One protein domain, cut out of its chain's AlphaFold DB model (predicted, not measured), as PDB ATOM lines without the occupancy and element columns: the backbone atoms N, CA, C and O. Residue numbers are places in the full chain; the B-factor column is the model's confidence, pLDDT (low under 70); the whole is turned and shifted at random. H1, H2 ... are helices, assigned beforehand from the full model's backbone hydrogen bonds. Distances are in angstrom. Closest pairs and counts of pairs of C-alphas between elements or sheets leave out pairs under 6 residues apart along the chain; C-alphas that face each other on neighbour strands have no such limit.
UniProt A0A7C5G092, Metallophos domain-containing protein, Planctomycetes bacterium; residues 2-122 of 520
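What this domain is: This is residues 2 to 122 of the 520 residues of the protein "Metallophos domain-containing protein" of Planctomycetes bacterium (UniProt A0A7C5G092). One long helix, H5, crosses H1 of a helical hairpin, H1 and H2, as an X, with H2 on the side of H1 away from H5. Two short helices, H3 and H4, lie by the first part of H5, and residues 78 to 90 stick out there as a loop. The printed part has 121 residues, with five named helices in the order H1 to H5 and no named strand: all helix. It is loose, with a radius of gyration of the C-alphas of 17.6 A, and spans 56 by 40 by 28 A.

How they stand to each other: Begin with H5, residues 90 to 121. Its residues 103 to 113 alone touch residues 9 to 17 of H1, residues 2 to 27, about perpendicular at 81 degrees; the closest C-alphas, of Gly 13 and Gly 110, are 3.8 A apart. H1 forms a hairpin with H2, residues 32 to 57: they touch, closest at the C-alphas of Trp 18 and Thr 42, 5.8 A, and run opposite ways at a shallow tilt of 9 degrees. H2 and H5 are apart. H4, residues 72 to 76, only just touches residues 92 to 96 of H5, with 3 pairs of C-alphas within 8 A, the closest those of Thr 72 and Phe 92, 6.8 A. H3, residues 66 to 69, touches H4 only at the corner, closest at the C-alphas of Leu 66 and Ala 73, 5.9 A; H3 and H5 are near each other. In H1 and H4 every O i to N i+4 pair is within hydrogen-bond range, in H2 21 of 22 and in H5 27 of 28; H3 is too short for such a pair, and its 1 O i to N i+3 pair is within range.

Where its parts are: Find C-alpha 2 at (59.882, 48.735, 155.513); from there H1 runs 37.7 A, and H2 returns over 37.6 A. Find C-alpha 90 at (73.082, 30.878, 131.046); H5 runs 47.1 A to C-alpha 121 at (36.110, 56.857, 144.161).

The domain as a whole: The C-alphas farthest apart, of Ser 85 and Ile 122, are 58.6 A apart. The printed part has no cut, and the link from H4 to H5 is long, 13 residues. Look for pLDDT under 70 at residues 2 to 3 and 52 to 96; the mean of the printed part is 73.4.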
ATOM      1  N   ALA A   2      59.733  48.547 156.970       62.94
ATOM      2  CA  ALA A   2      59.882  48.735 155.513       62.94
ATOM      3  C   ALA A   2      59.724  47.449 154.662       62.94
ATOM      4  O   ALA A   2      59.013  47.461 153.663       62.94
ATOM      5  N   LYS A   3      60.314  46.318 155.080       67.00
ATOM      6  CA  LYS A   3      60.232  45.041 154.336       67.00
ATOM      7  C   LYS A   3      58.800  44.498 154.225       67.00
ATOM      8  O   LYS A   3      58.393  44.042 153.163       67.00
ATOM      9  N   SER A   4      58.022  44.595 155.304       71.75
ATOM     10  CA  SER A   4      56.622  44.155 155.338       71.75
ATOM     11  C   SER A   4      55.735  44.996 154.417       71.75
ATOM     12  O   SER A   4      54.868  44.451 153.744       71.75
ATOM     13  N   ALA A   5      55.984  46.309 154.335       76.25
ATOM     14  CA  ALA A   5      55.260  47.200 153.431       76.25
ATOM     15  C   ALA A   5      55.546  46.880 151.953       76.25
ATOM     16  O   ALA A   5      54.615  46.800 151.154       76.25
ATOM     17  N   VAL A   6      56.811  46.622 151.601       79.25
ATOM     18  CA  VAL A   6      57.197  46.210 150.239       79.25
ATOM     19  C   VAL A   6      56.560  44.871 149.863       79.25
ATOM     20  O   VAL A   6      56.031  44.733 148.766       79.25
ATOM     21  N   LEU A   7      56.542  43.896 150.775       78.75
ATOM     22  CA  LEU A   7      55.906  42.604 150.512       78.75
ATOM     23  C   LEU A   7      54.392  42.740 150.290       78.75
ATOM     24  O   LEU A   7      53.865  42.178 149.334       78.75
ATOM     25  N   LEU A   8      53.696  43.506 151.135       83.00
ATOM     26  CA  LEU A   8      52.263  43.776 150.967       83.00
ATOM     27  C   LEU A   8      51.967  44.455 149.626       83.00
ATOM     28  O   LEU A   8      50.991  44.113 148.963       83.00
ATOM     29  N   TRP A   9      52.833  45.376 149.205       86.50
ATOM     30  CA  TRP A   9      52.726  46.044 147.913       86.50
ATOM     31  C   TRP A   9      52.854  45.076 146.734       86.50
ATOM     32  O   TRP A   9      52.035  45.087 145.816       86.50
ATOM     33  N   LEU A  10      53.853  44.194 146.783       86.38
ATOM     34  CA  LEU A  10      54.065  43.172 145.760       86.38
ATOM     35  C   LEU A  10      52.909  42.162 145.722       86.38
ATOM     36  O   LEU A  10      52.483  41.771 144.636       86.38
ATOM     37  N   LEU A  11      52.356  41.786 146.879       88.75
ATOM     38  CA  LEU A  11      51.171  40.927 146.966       88.75
ATOM     39  C   LEU A  11      49.925  41.599 146.378       88.75
ATOM     40  O   LEU A  11      49.141  40.936 145.700       88.75
ATOM     41  N   LEU A  12      49.753  42.908 146.589       91.00
ATOM     42  CA  LEU A  12      48.662  43.674 145.983       91.00
ATOM     43  C   LEU A  12      48.762  43.670 144.452       91.00
ATOM     44  O   LEU A  12      47.768  43.420 143.771       91.00
ATOM     45  N   GLY A  13      49.960  43.893 143.911       93.12
ATOM     46  CA  GLY A  13      50.210  43.810 142.474       93.12
ATOM     47  C   GLY A  13      50.011  42.413 141.897       93.12
ATOM     48  O   GLY A  13      49.359  42.254 140.869       93.12
ATOM     49  N   HIS A  14      50.502  41.389 142.596       93.12
ATOM     50  CA  HIS A  14      50.276  39.989 142.245       93.12
ATOM     51  C   HIS A  14      48.774  39.678 142.143       93.12
ATOM     52  O   HIS A  14      48.311  39.184 141.113       93.12
ATOM     53  N   LEU A  15      48.000  40.040 143.173       92.44
ATOM     54  CA  LEU A  15      46.544  39.904 143.181       92.44
ATOM     55  C   LEU A  15      45.913  40.615 141.974       92.44
ATOM     56  O   LEU A  15      45.075  40.035 141.286       92.44
ATOM     57  N   ALA A  16      46.333  41.846 141.685       92.38
ATOM     58  CA  ALA A  16      45.786  42.652 140.598       92.38
ATOM     59  C   ALA A  16      46.011  42.048 139.209       92.38
ATOM     60  O   ALA A  16      45.082  42.030 138.395       92.38
ATOM     61  N   ILE A  17      47.211  41.520 138.953       93.88
ATOM     62  CA  ILE A  17      47.565  40.858 137.691       93.88
ATOM     63  C   ILE A  17      46.645  39.661 137.462       93.88
ATOM     64  O   ILE A  17      45.982  39.564 136.426       93.88
ATOM     65  N   TRP A  18      46.563  38.765 138.446       94.31
ATOM     66  CA  TRP A  18      45.820  37.516 138.300       94.31
ATOM     67  C   TRP A  18      44.307  37.731 138.276       94.31
ATOM     68  O   TRP A  18      43.620  37.096 137.475       94.31
ATOM     69  N   VAL A  19      43.781  38.682 139.054       92.25
ATOM     70  CA  VAL A  19      42.367  39.086 138.979       92.25
ATOM     71  C   VAL A  19      42.048  39.722 137.625       92.25
ATOM     72  O   VAL A  19      41.007  39.427 137.038       92.25
ATOM     73  N   THR A  20      42.934  40.560 137.082       92.00
ATOM     74  CA  THR A  20      42.739  41.159 135.752       92.00
ATOM     75  C   THR A  20      42.733  40.094 134.661       92.00
ATOM     76  O   THR A  20      41.874  40.131 133.779       92.00
ATOM     77  N   LEU A  21      43.646  39.123 134.733       92.38
ATOM     78  CA  LEU A  21      43.690  38.007 133.791       92.38
ATOM     79  C   LEU A  21      42.431  37.137 133.889       92.38
ATOM     80  O   LEU A  21      41.839  36.814 132.859       92.38
ATOM     81  N   TYR A  22      41.980  36.829 135.109       93.12
ATOM     82  CA  TYR A  22      40.725  36.117 135.347       93.12
ATOM     83  C   TYR A  22      39.536  36.864 134.724       93.12
ATOM     84  O   TYR A  22      38.804  36.294 133.919       93.12
ATOM     85  N   ASN A  23      39.377  38.159 135.017       92.12
ATOM     86  CA  ASN A  23      38.272  38.962 134.485       92.12
ATOM     87  C   ASN A  23      38.270  38.982 132.946       92.12
ATOM     88  O   ASN A  23      37.231  38.775 132.321       92.12
ATOM     89  N   ARG A  24      39.444  39.165 132.326       91.31
ATOM     90  CA  ARG A  24      39.579  39.185 130.863       91.31
ATOM     91  C   ARG A  24      39.229  37.844 130.227       91.31
ATOM     92  O   ARG A  24      38.488  37.825 129.245       91.31
ATOM     93  N   LEU A  25      39.695  36.740 130.814       92.06
ATOM     94  CA  LEU A  25      39.428  35.385 130.330       92.06
ATOM     95  C   LEU A  25      37.926  35.091 130.222       92.06
ATOM     96  O   LEU A  25      37.490  34.502 129.234       92.06
ATOM     97  N   HIS A  26      37.136  35.527 131.206       89.69
ATOM     98  CA  HIS A  26      35.679  35.336 131.208       89.69
ATOM     99  C   HIS A  26      34.934  36.318 130.283       89.69
ATOM    100  O   HIS A  26      33.860  35.985 129.791       89.69
ATOM    101  N   SER A  27      35.533  37.470 129.962       89.25
ATOM    102  CA  SER A  27      34.911  38.529 129.147       89.25
ATOM    103  C   SER A  27      35.087  38.403 127.623       89.25
ATOM    104  O   SER A  27      34.417  39.095 126.862       89.25
ATOM    105  N   TRP A  28      36.018  37.576 127.129       84.81
ATOM    106  CA  TRP A  28      36.365  37.534 125.694       84.81
ATOM    107  C   TRP A  28      35.493  36.601 124.840       84.81
ATOM    108  O   TRP A  28      35.655  36.554 123.618       84.81
ATOM    109  N   GLY A  29      34.581  35.843 125.454       84.00
ATOM    110  CA  GLY A  29      33.794  34.835 124.738       84.00
ATOM    111  C   GLY A  29      34.670  33.756 124.086       84.00
ATOM    112  O   GLY A  29      34.378  33.306 122.982       84.00
ATOM    113  N   VAL A  30      35.794  33.394 124.717       87.94
ATOM    114  CA  VAL A  30      36.639  32.272 124.275       87.94
ATOM    115  C   VAL A  30      35.972  30.932 124.615       87.94
ATOM    116  O   VAL A  30      35.121  30.885 125.509       87.94
ATOM    117  N   PRO A  31      36.346  29.818 123.953       88.88
ATOM    118  CA  PRO A  31      35.722  28.526 124.209       88.88
ATOM    119  C   PRO A  31      35.777  28.134 125.686       88.88
ATOM    120  O   PRO A  31      36.805  28.279 126.348       88.88
ATOM    121  N   ARG A  32      34.691  27.548 126.201       85.62
ATOM    122  CA  ARG A  32      34.555  27.200 127.626       85.62
ATOM    123  C   ARG A  32      35.712  26.358 128.168       85.62
ATOM    124  O   ARG A  32      36.119  26.557 129.306       85.62
ATOM    125  N   LYS A  33      36.259  25.432 127.372       88.94
ATOM    126  CA  LYS A  33      37.424  24.621 127.773       88.94
ATOM    127  C   LYS A  33      38.625  25.506 128.133       88.94
ATOM    128  O   LYS A  33      39.271  25.259 129.146       88.94
ATOM    129  N   VAL A  34      38.859  26.570 127.361       92.19
ATOM    130  CA  VAL A  34      39.913  27.563 127.616       92.19
ATOM    131  C   VAL A  34      39.614  28.341 128.895       92.19
ATOM    132  O   VAL A  34      40.499  28.485 129.733       92.19
ATOM    133  N   VAL A  35      38.363  28.774 129.092       90.12
ATOM    134  CA  VAL A  35      37.948  29.472 130.321       90.12
ATOM    135  C   VAL A  35      38.170  28.602 131.559       90.12
ATOM    136  O   VAL A  35      38.711  29.082 132.549       90.12
ATOM    137  N   VAL A  36      37.793  27.322 131.517       89.56
ATOM    138  CA  VAL A  36      37.936  26.397 132.654       89.56
ATOM    139  C   VAL A  36      39.408  26.165 132.996       89.56
ATOM    140  O   VAL A  36      39.793  26.336 134.150       89.56
ATOM    141  N   VAL A  37      40.237  25.828 132.003       92.44
ATOM    142  CA  VAL A  37      41.675  25.588 132.214       92.44
ATOM    143  C   VAL A  37      42.372  26.864 132.688       92.44
ATOM    144  O   VAL A  37      43.071  26.846 133.699       92.44
ATOM    145  N   GLY A  38      42.133  27.992 132.016       91.81
ATOM    146  CA  GLY A  38      42.719  29.275 132.396       91.81
ATOM    147  C   GLY A  38      42.255  29.759 133.774       91.81
ATOM    148  O   GLY A  38      43.053  30.321 134.519       91.81
ATOM    149  N   SER A  39      41.009  29.483 134.173       91.25
ATOM    150  CA  SER A  39      40.526  29.771 135.534       91.25
ATOM    151  C   SER A  39      41.267  28.935 136.574       91.25
ATOM    152  O   SER A  39      41.687  29.462 137.596       91.25
ATOM    153  N   GLY A  40      41.478  27.643 136.300       89.44
ATOM    154  CA  GLY A  40      42.271  26.774 137.169       89.44
ATOM    155  C   GLY A  40      43.696  27.296 137.354       89.44
ATOM    156  O   GLY A  40      44.160  27.418 138.484       89.44
ATOM    157  N   LEU A  41      44.354  27.687 136.258       89.94
ATOM    158  CA  LEU A  41      45.703  28.255 136.298       89.94
ATOM    159  C   LEU A  41      45.742  29.585 137.058       89.94
ATOM    160  O   LEU A  41      46.541  29.743 137.972       89.94
ATOM    161  N   THR A  42      44.861  30.528 136.723       90.69
ATOM    162  CA  THR A  42      44.821  31.844 137.385       90.69
ATOM    163  C   THR A  42      44.595  31.724 138.890       90.69
ATOM    164  O   THR A  42      45.303  32.377 139.648       90.69
ATOM    165  N   VAL A  43      43.686  30.852 139.341       88.19
ATOM    166  CA  VAL A  43      43.466  30.587 140.772       88.19
ATOM    167  C   VAL A  43      44.677  29.903 141.409       88.19
ATOM    168  O   VAL A  43      45.096  30.302 142.496       88.19
ATOM    169  N   ALA A  44      45.271  28.910 140.739       86.75
ATOM    170  CA  ALA A  44      46.448  28.209 141.244       86.75
ATOM    171  C   ALA A  44      47.633  29.159 141.458       86.75
ATOM    172  O   ALA A  44      48.278  29.091 142.499       86.75
ATOM    173  N   PHE A  45      47.892  30.082 140.529       87.62
ATOM    174  CA  PHE A  45      48.962  31.068 140.692       87.62
ATOM    175  C   PHE A  45      48.618  32.158 141.704       87.62
ATOM    176  O   PHE A  45      49.493  32.534 142.482       87.62
ATOM    177  N   LEU A  46      47.363  32.617 141.728       88.25
ATOM    178  CA  LEU A  46      46.890  33.628 142.671       88.25
ATOM    179  C   LEU A  46      47.046  33.186 144.133       88.25
ATOM    180  O   LEU A  46      47.333  34.006 145.000       88.25
ATOM    181  N   VAL A  47      46.819  31.901 144.418       84.69
ATOM    182  CA  VAL A  47      46.869  31.348 145.781       84.69
ATOM    183  C   VAL A  47      48.209  30.674 146.068       84.69
ATOM    184  O   VAL A  47      48.776  30.846 147.146       84.69
ATOM    185  N   GLY A  48      48.742  29.918 145.109       79.50
ATOM    186  CA  GLY A  48      49.938  29.100 145.290       79.50
ATOM    187  C   GLY A  48      51.188  29.922 145.588       79.50
ATOM    188  O   GLY A  48      51.918  29.592 146.519       79.50
ATOM    189  N   LEU A  49      51.417  31.022 144.862       76.25
ATOM    190  CA  LEU A  49      52.608  31.852 145.069       76.25
ATOM    191  C   LEU A  49      52.627  32.525 146.459       76.25
ATOM    192  O   LEU A  49      53.645  32.413 147.148       76.25
ATOM    193  N   PRO A  50      51.529  33.143 146.942       78.12
ATOM    194  CA  PRO A  50      51.464  33.641 148.314       78.12
ATOM    195  C   PRO A  50      51.607  32.555 149.383       78.12
ATOM    196  O   PRO A  50      52.246  32.809 150.399       78.12
ATOM    197  N   LEU A  51      51.052  31.353 149.178       77.50
ATOM    198  CA  LEU A  51      51.188  30.252 150.141       77.50
ATOM    199  C   LEU A  51      52.629  29.754 150.257       77.50
ATOM    200  O   LEU A  51      53.098  29.523 151.369       77.50
ATOM    201  N   VAL A  52      53.348  29.650 149.136       69.50
ATOM    202  CA  VAL A  52      54.787  29.346 149.139       69.50
ATOM    203  C   VAL A  52      55.555  30.441 149.887       69.50
ATOM    204  O   VAL A  52      56.377  30.134 150.748       69.50
ATOM    205  N   GLY A  53      55.228  31.715 149.642       66.88
ATOM    206  CA  GLY A  53      55.813  32.847 150.369       66.88
ATOM    207  C   GLY A  53      55.465  32.887 151.867       66.88
ATOM    208  O   GLY A  53      56.274  33.337 152.675       66.88
ATOM    209  N   LEU A  54      54.288  32.402 152.268       68.81
ATOM    210  CA  LEU A  54      53.863  32.343 153.668       68.81
ATOM    211  C   LEU A  54      54.514  31.174 154.416       68.81
ATOM    212  O   LEU A  54      55.013  31.370 155.521       68.81
ATOM    213  N   TRP A  55      54.545  29.980 153.817       68.00
ATOM    214  CA  TRP A  55      55.275  28.825 154.353       68.00
ATOM    215  C   TRP A  55      56.746  29.177 154.615       68.00
ATOM    216  O   TRP A  55      57.303  28.843 155.659       68.00
ATOM    217  N   TRP A  56      57.334  29.955 153.707       61.56
ATOM    218  CA  TRP A  56      58.672  30.514 153.831       61.56
ATOM    219  C   TRP A  56      58.836  31.444 155.045       61.56
ATOM    220  O   TRP A  56      59.738  31.245 155.858       61.56
ATOM    221  N   LEU A  57      57.931  32.419 155.219       61.88
ATOM    222  CA  LEU A  57      57.952  33.352 156.357       61.88
ATOM    223  C   LEU A  57      57.764  32.663 157.715       61.88
ATOM    224  O   LEU A  57      58.277  33.152 158.719       61.88
ATOM    225  N   LEU A  58      57.014  31.560 157.756       66.25
ATOM    226  CA  LEU A  58      56.660  30.847 158.985       66.25
ATOM    227  C   LEU A  58      57.701  29.802 159.423       66.25
ATOM    228  O   LEU A  58      57.427  29.018 160.328       66.25
ATOM    229  N   GLY A  59      58.906  29.822 158.844       57.50
ATOM    230  CA  GLY A  59      60.027  29.003 159.309       57.50
ATOM    231  C   GLY A  59      60.298  27.760 158.466       57.50
ATOM    232  O   GLY A  59      60.691  26.730 159.011       57.50
ATOM    233  N   GLY A  60      60.135  27.853 157.144       50.56
ATOM    234  CA  GLY A  60      60.581  26.833 156.191       50.56
ATOM    235  C   GLY A  60      62.111  26.698 156.102       50.56
ATOM    236  O   GLY A  60      62.651  26.872 155.022       50.56
ATOM    237  N   GLY A  61      62.793  26.405 157.219       50.41
ATOM    238  CA  GLY A  61      64.193  25.956 157.309       50.41
ATOM    239  C   GLY A  61      65.277  26.893 156.749       50.41
ATOM    240  O   GLY A  61      65.012  27.891 156.089       50.41
ATOM    241  N   GLU A  62      66.547  26.554 156.992       48.72
ATOM    242  CA  GLU A  62      67.733  27.285 156.495       48.72
ATOM    243  C   GLU A  62      67.783  27.430 154.954       48.72
ATOM    244  O   GLU A  62      68.495  28.283 154.426       48.72
ATOM    245  N   THR A  63      66.961  26.670 154.224       48.28
ATOM    246  CA  THR A  63      66.764  26.733 152.767       48.28
ATOM    247  C   THR A  63      65.973  27.963 152.296       48.28
ATOM    248  O   THR A  63      65.999  28.303 151.112       48.28
ATOM    249  N   ALA A  64      65.307  28.677 153.206       43.09
ATOM    250  CA  ALA A  64      64.499  29.852 152.909       43.09
ATOM    251  C   ALA A  64      65.327  31.058 152.405       43.09
ATOM    252  O   ALA A  64      64.949  31.712 151.433       43.09
ATOM    253  N   ASN A  65      66.492  31.364 152.978       41.62
ATOM    254  CA  ASN A  65      67.218  32.610 152.662       41.62
ATOM    255  C   ASN A  65      67.636  32.785 151.187       41.62
ATOM    256  O   ASN A  65      67.985  33.892 150.780       41.62
ATOM    257  N   LEU A  66      67.556  31.730 150.377       46.44
ATOM    258  CA  LEU A  66      67.930  31.770 148.974       46.44
ATOM    259  C   LEU A  66      66.859  32.412 148.076       46.44
ATOM    260  O   LEU A  66      67.217  33.195 147.230       46.44
ATOM    261  N   PHE A  67      65.549  32.259 148.274       41.72
ATOM    262  CA  PHE A  67      64.566  32.591 147.214       41.72
ATOM    263  C   PHE A  67      64.503  34.065 146.727       41.72
ATOM    264  O   PHE A  67      64.227  34.310 145.554       41.72
ATOM    265  N   ILE A  68      64.747  35.057 147.598       40.78
ATOM    266  CA  ILE A  68      64.671  36.497 147.240       40.78
ATOM    267  C   ILE A  68      66.041  37.067 146.830       40.78
ATOM    268  O   ILE A  68      66.101  38.036 146.075       40.78
ATOM    269  N   LEU A  69      67.138  36.468 147.301       44.31
ATOM    270  CA  LEU A  69      68.509  36.868 146.951       44.31
ATOM    271  C   LEU A  69      69.089  36.007 145.811       44.31
ATOM    272  O   LEU A  69      69.985  36.447 145.098       44.31
ATOM    273  N   ASP A  70      68.542  34.808 145.624       48.44
ATOM    274  CA  ASP A  70      68.963  33.744 144.717       48.44
ATOM    275  C   ASP A  70      67.800  32.753 144.385       48.44
ATOM    276  O   ASP A  70      67.654  31.682 144.989       48.44
ATOM    277  N   PRO A  71      66.965  33.066 143.378       44.88
ATOM    278  CA  PRO A  71      65.873  32.228 142.866       44.88
ATOM    279  C   PRO A  71      66.270  30.794 142.470       44.88
ATOM    280  O   PRO A  71      65.400  29.985 142.144       44.88
ATOM    281  N   THR A  72      67.563  30.464 142.449       47.41
ATOM    282  CA  THR A  72      68.070  29.211 141.891       47.41
ATOM    283  C   THR A  72      68.114  28.065 142.892       47.41
ATOM    284  O   THR A  72      67.818  26.936 142.506       47.41
ATOM    285  N   ALA A  73      68.321  28.316 144.187       45.31
ATOM    286  CA  ALA A  73      68.318  27.235 145.176       45.31
ATOM    287  C   ALA A  73      66.977  26.490 145.276       45.31
ATOM    288  O   ALA A  73      66.936  25.329 145.669       45.31
ATOM    289  N   PHE A  74      65.874  27.127 144.873       43.12
ATOM    290  CA  PHE A  74      64.552  26.504 144.826       43.12
ATOM    291  C   PHE A  74      64.402  25.493 143.679       43.12
ATOM    292  O   PHE A  74      63.837  24.421 143.881       43.12
ATOM    293  N   LEU A  75      64.950  25.789 142.495       43.16
ATOM    294  CA  LEU A  75      64.969  24.838 141.375       43.16
ATOM    295  C   LEU A  75      65.912  23.655 141.656       43.16
ATOM    296  O   LEU A  75      65.646  22.542 141.205       43.16
ATOM    297  N   PHE A  76      66.965  23.875 142.449       46.56
ATOM    298  CA  PHE A  76      67.935  22.844 142.834       46.56
ATOM    299  C   PHE A  76      67.563  22.061 144.102       46.56
ATOM    300  O   PHE A  76      68.032  20.944 144.273       46.56
ATOM    301  N   SER A  77      66.649  22.538 144.951       47.00
ATOM    302  CA  SER A  77      66.184  21.743 146.104       47.00
ATOM    303  C   SER A  77      65.382  20.490 145.698       47.00
ATOM    304  O   SER A  77      65.151  19.620 146.535       47.00
ATOM    305  N   PHE A  78      64.987  20.382 144.423       43.31
ATOM    306  CA  PHE A  78      64.382  19.192 143.812       43.31
ATOM    307  C   PHE A  78      65.357  18.386 142.927       43.31
ATOM    308  O   PHE A  78      64.986  17.327 142.424       43.31
ATOM    309  N   GLY A  79      66.595  18.856 142.731       39.12
ATOM    310  CA  GLY A  79      67.607  18.230 141.877       39.12
ATOM    311  C   GLY A  79      68.940  18.130 142.609       39.12
ATOM    312  O   GLY A  79      69.611  19.136 142.785       39.12
ATOM    313  N   GLY A  80      69.285  16.910 143.032       38.97
ATOM    314  CA  GLY A  80      70.368  16.581 143.964       38.97
ATOM    315  C   GLY A  80      71.719  17.291 143.789       38.97
ATOM    316  O   GLY A  80      72.084  17.767 142.714       38.97
ATOM    317  N   GLU A  81      72.450  17.305 144.906       43.25
ATOM    318  CA  GLU A  81      73.729  17.973 145.172       43.25
ATOM    319  C   GLU A  81      74.671  18.108 143.964       43.25
ATOM    320  O   GLU A  81      75.064  17.113 143.348       43.25
ATOM    321  N   ARG A  82      75.140  19.338 143.691       48.62
ATOM    322  CA  ARG A  82      76.367  19.556 142.909       48.62
ATOM    323  C   ARG A  82      77.243  20.698 143.424       48.62
ATOM    324  O   ARG A  82      76.776  21.724 143.903       48.62
ATOM    325  N   ASN A  83      78.541  20.454 143.248       40.22
ATOM    326  CA  ASN A  83      79.714  21.247 143.611       40.22
ATOM    327  C   ASN A  83      79.720  22.692 143.074       40.22
ATOM    328  O   ASN A  83      79.466  22.933 141.896       40.22
ATOM    329  N   MET A  84      80.148  23.627 143.930       43.41
ATOM    330  CA  MET A  84      80.223  25.088 143.728       43.41
ATOM    331  C   MET A  84      81.306  25.595 142.738       43.41
ATOM    332  O   MET A  84      81.729  26.743 142.836       43.41
ATOM    333  N   SER A  85      81.798  24.790 141.791       43.53
ATOM    334  CA  SER A  85      82.953  25.161 140.941       43.53
ATOM    335  C   SER A  85      82.660  25.372 139.447       43.53
ATOM    336  O   SER A  85      83.597  25.518 138.664       43.53
ATOM    337  N   ALA A  86      81.394  25.443 139.023       46.66
ATOM    338  CA  ALA A  86      81.029  25.731 137.630       46.66
ATOM    339  C   ALA A  86      80.543  27.182 137.449       46.66
ATOM    340  O   ALA A  86      79.787  27.698 138.270       46.66
ATOM    341  N   ALA A  87      80.978  27.834 136.362       48.75
ATOM    342  CA  ALA A  87      80.532  29.172 135.958       48.75
ATOM    343  C   ALA A  87      78.990  29.261 135.888       48.75
ATOM    344  O   ALA A  87      78.355  28.260 135.546       48.75
ATOM    345  N   PRO A  88      78.378  30.430 136.178       50.91
ATOM    346  CA  PRO A  88      76.925  30.560 136.215       50.91
ATOM    347  C   PRO A  88      76.332  30.191 134.851       50.91
ATOM    348  O   PRO A  88      76.623  30.820 133.832       50.91
ATOM    349  N   ASP A  89      75.527  29.132 134.840       56.50
ATOM    350  CA  ASP A  89      74.875  28.598 133.648       56.50
ATOM    351  C   ASP A  89      73.965  29.674 133.021       56.50
ATOM    352  O   ASP A  89      73.298  30.416 133.735       56.50
ATOM    353  N   LYS A  90      73.886  29.808 131.692       53.81
ATOM    354  CA  LYS A  90      73.082  30.878 131.046       53.81
ATOM    355  C   LYS A  90      71.597  30.814 131.438       53.81
ATOM    356  O   LYS A  90      70.918  31.841 131.491       53.81
ATOM    357  N   SER A  91      71.122  29.618 131.774       53.00
ATOM    358  CA  SER A  91      69.791  29.334 132.323       53.00
ATOM    359  C   SER A  91      69.535  30.034 133.673       53.00
ATOM    360  O   SER A  91      68.411  30.455 133.947       53.00
ATOM    361  N   PHE A  92      70.585  30.227 134.483       51.25
ATOM    362  CA  PHE A  92      70.577  30.915 135.783       51.25
ATOM    363  C   PHE A  92      70.207  32.396 135.635       51.25
ATOM    364  O   PHE A  92      69.338  32.908 136.342       51.25
ATOM    365  N   GLY A  93      70.820  33.080 134.662       65.06
ATOM    366  CA  GLY A  93      70.566  34.499 134.409       65.06
ATOM    367  C   GLY A  93      69.136  34.771 133.942       65.06
ATOM    368  O   GLY A  93      68.522  35.751 134.364       65.06
ATOM    369  N   LEU A  94      68.573  33.883 133.117       67.88
ATOM    370  CA  LEU A  94      67.236  34.063 132.550       67.88
ATOM    371  C   LEU A  94      66.127  33.927 133.605       67.88
ATOM    372  O   LEU A  94      65.217  34.753 133.646       67.88
ATOM    373  N   ALA A  95      66.211  32.918 134.478       64.44
ATOM    374  CA  ALA A  95      65.233  32.714 135.548       64.44
ATOM    375  C   ALA A  95      65.257  33.863 136.571       64.44
ATOM    376  O   ALA A  95      64.204  34.355 136.981       64.44
ATOM    377  N   HIS A  96      66.454  34.339 136.928       64.50
ATOM    378  CA  HIS A  96      66.624  35.479 137.827       64.50
ATOM    379  C   HIS A  96      66.032  36.767 137.231       64.50
ATOM    380  O   HIS A  96      65.259  37.468 137.887       64.50
ATOM    381  N   LEU A  97      66.321  37.038 135.954       72.56
ATOM    382  CA  LEU A  97      65.757  38.174 135.226       72.56
ATOM    383  C   LEU A  97      64.224  38.100 135.161       72.56
ATOM    384  O   LEU A  97      63.554  39.112 135.366       72.56
ATOM    385  N   ALA A  98      63.658  36.915 134.915       74.81
ATOM    386  CA  ALA A  98      62.212  36.711 134.868       74.81
ATOM    387  C   ALA A  98      61.546  36.973 136.228       74.81
ATOM    388  O   ALA A  98      60.522  37.656 136.288       74.81
ATOM    389  N   GLY A  99      62.150  36.496 137.322       77.12
ATOM    390  CA  GLY A  99      61.677  36.756 138.683       77.12
ATOM    391  C   GLY A  99      61.686  38.245 139.030       77.12
ATOM    392  O   GLY A  99      60.662  38.785 139.451       77.12
ATOM    393  N   LEU A 100      62.801  38.940 138.778       79.12
ATOM    394  CA  LEU A 100      62.899  40.388 138.998       79.12
ATOM    395  C   LEU A 100      61.917  41.175 138.122       79.12
ATOM    396  O   LEU A 100      61.279  42.108 138.608       79.12
ATOM    397  N   SER A 101      61.743  40.776 136.860       85.06
ATOM    398  CA  SER A 101      60.770  41.394 135.951       85.06
ATOM    399  C   SER A 101      59.341  41.230 136.467       85.06
ATOM    400  O   SER A 101      58.557  42.177 136.428       85.06
ATOM    401  N   TYR A 102      59.008  40.052 137.001       87.38
ATOM    402  CA  TYR A 102      57.701  39.797 137.594       87.38
ATOM    403  C   TYR A 102      57.464  40.624 138.860       87.38
ATOM    404  O   TYR A 102      56.407  41.234 139.002       87.38
ATOM    405  N   LEU A 103      58.446  40.709 139.761       87.38
ATOM    406  CA  LEU A 103      58.351  41.565 140.947       87.38
ATOM    407  C   LEU A 103      58.236  43.048 140.568       87.38
ATOM    408  O   LEU A 103      57.441  43.767 141.169       87.38
ATOM    409  N   GLY A 104      58.966  43.491 139.540       88.56
ATOM    410  CA  GLY A 104      58.827  44.829 138.967       88.56
ATOM    411  C   GLY A 104      57.413  45.085 138.441       88.56
ATOM    412  O   GLY A 104      56.809  46.103 138.775       88.56
ATOM    413  N   LEU A 105      56.841  44.130 137.701       92.94
ATOM    414  CA  LEU A 105      55.458  44.201 137.229       92.94
ATOM    415  C   LEU A 105      54.461  44.258 138.395       92.94
ATOM    416  O   LEU A 105      53.578  45.110 138.394       92.94
ATOM    417  N   CYS A 106      54.626  43.419 139.421       91.75
ATOM    418  CA  CYS A 106      53.818  43.482 140.638       91.75
ATOM    419  C   CYS A 106      53.928  44.854 141.317       91.75
ATOM    420  O   CYS A 106      52.922  45.412 141.741       91.75
ATOM    421  N   ALA A 107      55.118  45.447 141.404       90.81
ATOM    422  CA  ALA A 107      55.271  46.768 142.008       90.81
ATOM    423  C   ALA A 107      54.525  47.862 141.221       90.81
ATOM    424  O   ALA A 107      53.881  48.722 141.830       90.81
ATOM    425  N   VAL A 108      54.572  47.814 139.886       94.56
ATOM    426  CA  VAL A 108      53.849  48.748 139.006       94.56
ATOM    427  C   VAL A 108      52.336  48.549 139.113       94.56
ATOM    428  O   VAL A 108      51.597  49.515 139.299       94.56
ATOM    429  N   GLU A 109      51.864  47.307 139.060       94.12
ATOM    430  CA  GLU A 109      50.438  46.990 139.163       94.12
ATOM    431  C   GLU A 109      49.883  47.311 140.556       94.12
ATOM    432  O   GLU A 109      48.774  47.827 140.669       94.12
ATOM    433  N   GLY A 110      50.669  47.117 141.619       91.31
ATOM    434  CA  GLY A 110      50.318  47.554 142.972       91.31
ATOM    435  C   GLY A 110      50.064  49.065 143.043       91.31
ATOM    436  O   GLY A 110      49.057  49.493 143.611       91.31
ATOM    437  N   LEU A 111      50.908  49.871 142.383       91.44
ATOM    438  CA  LEU A 111      50.706  51.322 142.267       91.44
ATOM    439  C   LEU A 111      49.430  51.647 141.504       91.44
ATOM    440  O   LEU A 111      48.622  52.474 141.934       91.44
ATOM    441  N   TRP A 112      49.246  50.970 140.376       90.50
ATOM    442  CA  TRP A 112      48.099  51.178 139.514       90.50
ATOM    443  C   TRP A 112      46.778  50.836 140.205       90.50
ATOM    444  O   TRP A 112      45.800  51.559 140.028       90.50
ATOM    445  N   VAL A 113      46.738  49.801 141.052       88.44
ATOM    446  CA  VAL A 113      45.561  49.471 141.873       88.44
ATOM    447  C   VAL A 113      45.175  50.631 142.773       88.44
ATOM    448  O   VAL A 113      43.998  50.979 142.824       88.44
ATOM    449  N   VAL A 114      46.140  51.246 143.461       86.94
ATOM    450  CA  VAL A 114      45.869  52.378 144.356       86.94
ATOM    451  C   VAL A 114      45.360  53.577 143.563       86.94
ATOM    452  O   VAL A 114      44.315  54.133 143.904       86.94
ATOM    453  N   ILE A 115      46.031  53.927 142.461       89.19
ATOM    454  CA  ILE A 115      45.602  55.015 141.567       89.19
ATOM    455  C   ILE A 115      44.183  54.755 141.054       89.19
ATOM    456  O   ILE A 115      43.317  55.627 141.128       89.19
ATOM    457  N   ARG A 116      43.913  53.540 140.570       85.44
ATOM    458  CA  ARG A 116      42.605  53.133 140.055       85.44
ATOM    459  C   ARG A 116      41.537  53.158 141.144       85.44
ATOM    460  O   ARG A 116      40.424  53.595 140.872       85.44
ATOM    461  N   TRP A 117      41.847  52.692 142.351       84.75
ATOM    462  CA  TRP A 117      40.925  52.699 143.484       84.75
ATOM    463  C   TRP A 117      40.522  54.128 143.858       84.75
ATOM    464  O   TRP A 117      39.331  54.401 144.001       84.75
ATOM    465  N   ILE A 118      41.483  55.058 143.897       85.81
ATOM    466  CA  ILE A 118      41.217  56.492 144.079       85.81
ATOM    467  C   ILE A 118      40.362  57.022 142.921       85.81
ATOM    468  O   ILE A 118      39.335  57.657 143.146       85.81
ATOM    469  N   TRP A 119      40.729  56.718 141.677       85.62
ATOM    470  CA  TRP A 119      40.021  57.206 140.492       85.62
ATOM    471  C   TRP A 119      38.570  56.714 140.395       85.62
ATOM    472  O   TRP A 119      37.695  57.448 139.941       85.62
ATOM    473  N   LEU A 120      38.291  55.484 140.837       82.81
ATOM    474  CA  LEU A 120      36.935  54.929 140.914       82.81
ATOM    475  C   LEU A 120      36.105  55.529 142.058       82.81
ATOM    476  O   LEU A 120      34.881  55.422 142.032       82.81
ATOM    477  N   ARG A 121      36.754  56.145 143.051       80.25
ATOM    478  CA  ARG A 121      36.110  56.857 144.161       80.25
ATOM    479  C   ARG A 121      35.776  58.306 143.838       80.25
ATOM    480  O   ARG A 121      34.987  58.894 144.572       80.25
ATOM    481  N   ILE A 122      36.342  58.864 142.767       78.56
ATOM    482  CA  ILE A 122      35.981  60.199 142.289       78.56
ATOM    483  C   ILE A 122      34.500  60.157 141.884       78.56
ATOM    484  O   ILE A 122      34.156  59.412 140.958       78.56
TER     485      ILE A 122